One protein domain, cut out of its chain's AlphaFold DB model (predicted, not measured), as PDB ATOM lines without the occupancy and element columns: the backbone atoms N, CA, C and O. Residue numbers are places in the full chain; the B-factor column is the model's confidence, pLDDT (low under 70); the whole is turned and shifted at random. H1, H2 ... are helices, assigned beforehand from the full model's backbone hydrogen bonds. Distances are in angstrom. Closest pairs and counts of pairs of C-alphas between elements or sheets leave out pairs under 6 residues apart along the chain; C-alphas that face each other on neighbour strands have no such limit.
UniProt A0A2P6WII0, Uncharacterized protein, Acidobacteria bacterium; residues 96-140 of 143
ATOM      1  N   VAL A  96     174.965 179.221 230.207       76.31
ATOM      2  CA  VAL A  96     175.816 178.590 231.222       76.31
ATOM      3  C   VAL A  96     176.643 179.638 231.974       76.31
ATOM      4  O   VAL A  96     176.697 179.599 233.200       76.31
ATOM      5  N   VAL A  97     177.224 180.615 231.273       73.81
ATOM      6  CA  VAL A  97     178.013 181.702 231.872       73.81
ATOM      7  C   VAL A  97     177.119 182.660 232.662       73.81
ATOM      8  O   VAL A  97     177.465 182.982 233.797       73.81
ATOM      9  N   SER A  98     175.935 183.020 232.147       75.50
ATOM     10  CA  SER A  98     174.935 183.783 232.920       75.50
ATOM     11  C   SER A  98     174.558 183.071 234.220       75.50
ATOM     12  O   SER A  98     174.538 183.682 235.286       75.50
ATOM     13  N   SER A  99     174.321 181.757 234.163       76.81
ATOM     14  CA  SER A  99     173.949 180.975 235.347       76.81
ATOM     15  C   SER A  99     175.074 180.877 236.386       76.81
ATOM     16  O   SER A  99     174.804 180.881 237.586       76.81
ATOM     17  N   LEU A 100     176.335 180.813 235.943       76.88
ATOM     18  CA  LEU A 100     177.501 180.800 236.829       76.88
ATOM     19  C   LEU A 100     177.695 182.157 237.508       76.88
ATOM     20  O   LEU A 100     177.920 182.206 238.713       76.88
ATOM     21  N   LEU A 101     177.547 183.252 236.763       77.19
ATOM     22  CA  LEU A 101     177.657 184.604 237.309       77.19
ATOM     23  C   LEU A 101     176.534 184.911 238.303       77.19
ATOM     24  O   LEU A 101     176.815 185.424 239.386       77.19
ATOM     25  N   ALA A 102     175.301 184.498 237.996       77.69
ATOM     26  CA  ALA A 102     174.167 184.621 238.907       77.69
ATOM     27  C   ALA A 102     174.397 183.851 240.221       77.69
ATOM     28  O   ALA A 102     174.124 184.375 241.299       77.69
ATOM     29  N   LYS A 103     174.959 182.633 240.154       77.19
ATOM     30  CA  LYS A 103     175.335 181.848 241.347       77.19
ATOM     31  C   LYS A 103     176.445 182.503 242.165       77.19
ATOM     32  O   LYS A 103     176.429 182.403 243.387       77.19
ATOM     33  N   SER A 104     177.383 183.176 241.507       74.75
ATOM     34  CA  SER A 104     178.478 183.892 242.166       74.75
ATOM     35  C   SER A 104     178.101 185.308 242.630       74.75
ATOM     36  O   SER A 104     178.966 186.030 243.120       74.75
ATOM     37  N   GLY A 105     176.833 185.717 242.494       68.00
ATOM     38  CA  GLY A 105     176.339 187.018 242.958       68.00
ATOM     39  C   GLY A 105     176.702 188.204 242.059       68.00
ATOM     40  O   GLY A 105     176.566 189.351 242.481       68.00
ATOM     41  N   VAL A 106     177.153 187.957 240.825       72.44
ATOM     42  CA  VAL A 106     177.420 189.003 239.827       72.44
ATOM     43  C   VAL A 106     176.131 189.242 239.037       72.44
ATOM     44  O   VAL A 106     175.706 188.392 238.256       72.44
ATOM     45  N   GLY A 107     175.476 190.380 239.288       59.78
ATOM     46  CA  GLY A 107     174.183 190.732 238.697       59.78
ATOM     47  C   GLY A 107     174.214 190.901 237.172       59.78
ATOM     48  O   GLY A 107     175.197 191.359 236.590       59.78
ATOM     49  N   GLU A 108     173.105 190.543 236.526       57.72
ATOM     50  CA  GLU A 108     172.930 190.563 235.074       57.72
ATOM     51  C   GLU A 108     172.747 192.012 234.562       57.72
ATOM     52  O   GLU A 108     171.822 192.712 234.967       57.72
ATOM     53  N   GLY A 109     173.635 192.484 233.675       57.19
ATOM     54  CA  GLY A 109     173.408 193.689 232.854       57.19
ATOM     55  C   GLY A 109     174.277 194.930 233.123       57.19
ATOM     56  O   GLY A 109     174.327 195.819 232.265       57.19
ATOM     57  N   VAL A 110     175.019 194.999 234.231       58.38
ATOM     58  CA  VAL A 110     175.926 196.129 234.538       58.38
ATOM     59  C   VAL A 110     177.373 195.753 234.194       58.38
ATOM     60  O   VAL A 110     177.717 194.572 234.192       58.38
ATOM     61  N   GLN A 111     178.215 196.732 233.835       66.56
ATOM     62  CA  GLN A 111     179.654 196.485 233.687       66.56
ATOM     63  C   GLN A 111     180.198 195.830 234.958       66.56
ATOM     64  O   GLN A 111     179.978 196.330 236.060       66.56
ATOM     65  N   VAL A 112     180.865 194.689 234.799       71.62
ATOM     66  CA  VAL A 112     181.376 193.911 235.924       71.62
ATOM     67  C   VAL A 112     182.750 194.454 236.288       71.62
ATOM     68  O   VAL A 112     183.655 194.502 235.460       71.62
ATOM     69  N   GLU A 113     182.916 194.862 237.540       77.31
ATOM     70  CA  GLU A 113     184.196 195.353 238.039       77.31
ATOM     71  C   GLU A 113     185.224 194.205 238.105       77.31
ATOM     72  O   GLU A 113     184.942 193.135 238.652       77.31
ATOM     73  N   ALA A 114     186.438 194.411 237.583       74.06
ATOM     74  CA  ALA A 114     187.445 193.348 237.462       74.06
ATOM     75  C   ALA A 114     187.764 192.649 238.803       74.06
ATOM     76  O   ALA A 114     187.922 191.429 238.857       74.06
ATOM     77  N   GLY A 115     187.782 193.409 239.906       75.94
ATOM     78  CA  GLY A 115     188.079 192.889 241.243       75.94
ATOM     79  C   GLY A 115     186.978 192.015 241.858       75.94
ATOM     80  O   GLY A 115     187.282 191.141 242.672       75.94
ATOM     81  N   THR A 116     185.709 192.212 241.486       77.19
ATOM     82  CA  THR A 116     184.600 191.350 241.937       77.19
ATOM     83  C   THR A 116     184.510 190.094 241.077       77.19
ATOM     84  O   THR A 116     184.308 189.000 241.608       77.19
ATOM     85  N   LEU A 117     184.783 190.224 239.775       79.94
ATOM     86  CA  LEU A 117     184.847 189.101 238.847       79.94
ATOM     87  C   LEU A 117     185.938 188.093 239.223       79.94
ATOM     88  O   LEU A 117     185.690 186.890 239.232       79.94
ATOM     89  N   ASP A 118     187.136 188.563 239.573       81.12
ATOM     90  CA  ASP A 118     188.239 187.665 239.931       81.12
ATOM     91  C   ASP A 118     187.998 186.893 241.230       81.12
ATOM     92  O   ASP A 118     188.408 185.737 241.348       81.12
ATOM     93  N   LYS A 119     187.258 187.481 242.176       82.94
ATOM     94  CA  LYS A 119     186.809 186.783 243.388       82.94
ATOM     95  C   LYS A 119     185.728 185.748 243.065       82.94
ATOM     96  O   LYS A 119     185.817 184.615 243.528       82.94
ATOM     97  N   ALA A 120     184.755 186.107 242.226       79.38
ATOM     98  CA  ALA A 120     183.663 185.231 241.795       79.38
ATOM     99  C   ALA A 120     184.139 184.010 240.985       79.38
ATOM    100  O   ALA A 120     183.551 182.932 241.088       79.38
ATOM    101  N   LEU A 121     185.208 184.163 240.195       82.94
ATOM    102  CA  LEU A 121     185.813 183.091 239.395       82.94
ATOM    103  C   LEU A 121     186.977 182.378 240.111       82.94
ATOM    104  O   LEU A 121     187.637 181.523 239.514       82.94
ATOM    105  N   GLY A 122     187.244 182.717 241.377       83.19
ATOM    106  CA  GLY A 122     188.361 182.184 242.160       83.19
ATOM    107  C   GLY A 122     188.303 180.668 242.378       83.19
ATOM    108  O   GLY A 122     189.346 180.023 242.427       83.19
ATOM    109  N   ALA A 123     187.095 180.100 242.434       82.94
ATOM    110  CA  ALA A 123     186.856 178.665 242.620       82.94
ATOM    111  C   ALA A 123     186.984 177.827 241.329       82.94
ATOM    112  O   ALA A 123     186.940 176.601 241.391       82.94
ATOM    113  N   LEU A 124     187.113 178.471 240.162       85.31
ATOM    114  CA  LEU A 124     187.260 177.802 238.867       85.31
ATOM    115  C   LEU A 124     188.732 177.591 238.505       85.31
ATOM    116  O   LEU A 124     189.611 178.349 238.934       85.31
ATOM    117  N   THR A 125     188.977 176.601 237.646       89.12
ATOM    118  CA  THR A 125     190.292 176.378 237.022       89.12
ATOM    119  C   THR A 125     190.704 177.570 236.152       89.12
ATOM    120  O   THR A 125     189.872 178.388 235.741       89.12
ATOM    121  N   VAL A 126     192.003 177.686 235.870       86.44
ATOM    122  CA  VAL A 126     192.564 178.810 235.107       86.44
ATOM    123  C   VAL A 126     191.968 178.859 233.697       86.44
ATOM    124  O   VAL A 126     191.576 179.926 233.228       86.44
ATOM    125  N   GLU A 127     191.790 177.706 233.063       88.00
ATOM    126  CA  GLU A 127     191.210 177.557 231.728       88.00
ATOM    127  C   GLU A 127     189.742 178.001 231.700       88.00
ATOM    128  O   GLU A 127     189.324 178.749 230.814       88.00
ATOM    129  N   GLN A 128     188.958 177.608 232.711       87.12
ATOM    130  CA  GLN A 128     187.559 178.023 232.851       87.12
ATOM    131  C   GLN A 128     187.438 179.529 233.109       87.12
ATOM    132  O   GLN A 128     186.552 180.184 232.559       87.12
ATOM    133  N   ARG A 129     188.348 180.099 233.905       86.50
ATOM    134  CA  ARG A 129     188.391 181.541 234.174       86.50
ATOM    135  C   ARG A 129     188.703 182.337 232.909       86.50
ATOM    136  O   ARG A 129     188.037 183.338 232.655       86.50
ATOM    137  N   ILE A 130     189.664 181.881 232.106       86.62
ATOM    138  CA  ILE A 130     189.998 182.493 230.812       86.62
ATOM    139  C   ILE A 130     188.801 182.409 229.858       86.62
ATOM    140  O   ILE A 130     188.457 183.409 229.236       86.62
ATOM    141  N   ALA A 131     188.118 181.262 229.789       87.06
ATOM    142  CA  ALA A 131     186.947 181.086 228.931       87.06
ATOM    143  C   ALA A 131     185.787 182.028 229.309       87.06
ATOM    144  O   ALA A 131     185.219 182.683 228.434       87.06
ATOM    145  N   VAL A 132     185.472 182.147 230.605       85.75
ATOM    146  CA  VAL A 132     184.411 183.041 231.101       85.75
ATOM    147  C   VAL A 132     184.779 184.514 230.904       85.75
ATOM    148  O   VAL A 132     183.944 185.292 230.448       85.75
ATOM    149  N   LYS A 133     186.030 184.908 231.179       86.88
ATOM    150  CA  LYS A 133     186.503 186.277 230.922       86.88
ATOM    151  C   LYS A 133     186.480 186.624 229.433       86.88
ATOM    152  O   LYS A 133     186.045 187.712 229.079       86.88
ATOM    153  N   ALA A 134     186.889 185.707 228.558       84.19
ATOM    154  CA  ALA A 134     186.827 185.916 227.115       84.19
ATOM    155  C   ALA A 134     185.380 186.100 226.626       84.19
ATOM    156  O   ALA A 134     185.131 186.934 225.762       84.19
ATOM    157  N   GLU A 135     184.423 185.363 227.198       83.25
ATOM    158  CA  GLU A 135     182.996 185.527 226.897       83.25
ATOM    159  C   GLU A 135     182.447 186.870 227.404       83.25
ATOM    160  O   GLU A 135     181.751 187.570 226.675       83.25
ATOM    161  N   LEU A 136     182.825 187.284 228.615       83.00
ATOM    162  CA  LEU A 136     182.455 188.587 229.176       83.00
ATOM    163  C   LEU A 136     183.039 189.764 228.383       83.00
ATOM    164  O   LEU A 136     182.359 190.776 228.203       83.00
ATOM    165  N   ALA A 137     184.273 189.630 227.892       80.62
ATOM    166  CA  ALA A 137     184.911 190.611 227.021       80.62
ATOM    167  C   ALA A 137     184.219 190.669 225.648       80.62
ATOM    168  O   ALA A 137     183.919 191.755 225.157       80.62
ATOM    169  N   ARG A 138     183.871 189.511 225.061       77.69
ATOM    170  CA  ARG A 138     183.061 189.434 223.827       77.69
ATOM    171  C   ARG A 138     181.692 190.100 223.984       77.69
ATOM    172  O   ARG A 138     181.239 190.766 223.058       77.69
ATOM    173  N   ALA A 139     181.059 189.953 225.145       77.31
ATOM    174  CA  ALA A 139     179.775 190.573 225.466       77.31
ATOM    175  C   ALA A 139     179.879 192.057 225.881       77.31
ATOM    176  O   ALA A 139     178.859 192.673 226.197       77.31
ATOM    177  N   GLY A 140     181.086 192.641 225.919       75.38
ATOM    178  CA  GLY A 140     181.308 194.041 226.306       75.38
ATOM    179  C   GLY A 140     180.942 194.347 227.764       75.38
ATOM    180  O   GLY A 140     180.545 195.470 228.090       75.38
TER     181      GLY A 140
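AT A GLANCE: This is residues 96 to 140 of the 143 residues of an uncharacterized protein of Acidobacteria bacterium (UniProt A0A2P6WII0). Three short helices form a small rounded cluster with few contacts between them: H1 is set crosswise to both H2 and H3, and residues 104 to 113 loop from H1 to H2. The printed part has 45 residues, with named helices H1, H2 and H3 in that order and no named strand, and its class is all helix. It is compact, with a radius of gyration of the C-alphas of 9.5 A and spans of 24 by 21 by 20 A.

IN THESE COORDINATES: H1, residues 96 to 103, begins with C-alpha 96 at (175.816, 178.590, 231.222) and is 10.6 A long. H2, residues 114 to 120, measures 9.9 A. H3, residues 126 to 138, measures 18.2 A and ends with C-alpha 138 at (183.061, 189.434, 223.827).

HOW THE PARTS SIT: H1 and H2 are close but not clearly touching, about perpendicular at 84 degrees; their closest C-alphas, of Leu 101 and Ala 120, are 7.5 A apart. H1 and H3 are likewise close but not clearly touching, at 80 degrees, with the closest C-alphas, of Val 97 and Val 132, 6.6 A apart. H2 and H3 are near each other, with closest C-alphas 8.4 A apart. Each O i to N i+4 pair is within hydrogen-bond range in H1 and H3, and 2 of 3 in H2.

THE WHOLE: The C-alphas farthest apart, of Val 110 and Thr 125, are 24.5 A apart. The printed part has no cut; the link H1 to H2 is short, H2 to H3 tight. Residues 105 and 107 to 111 have pLDDT under 70.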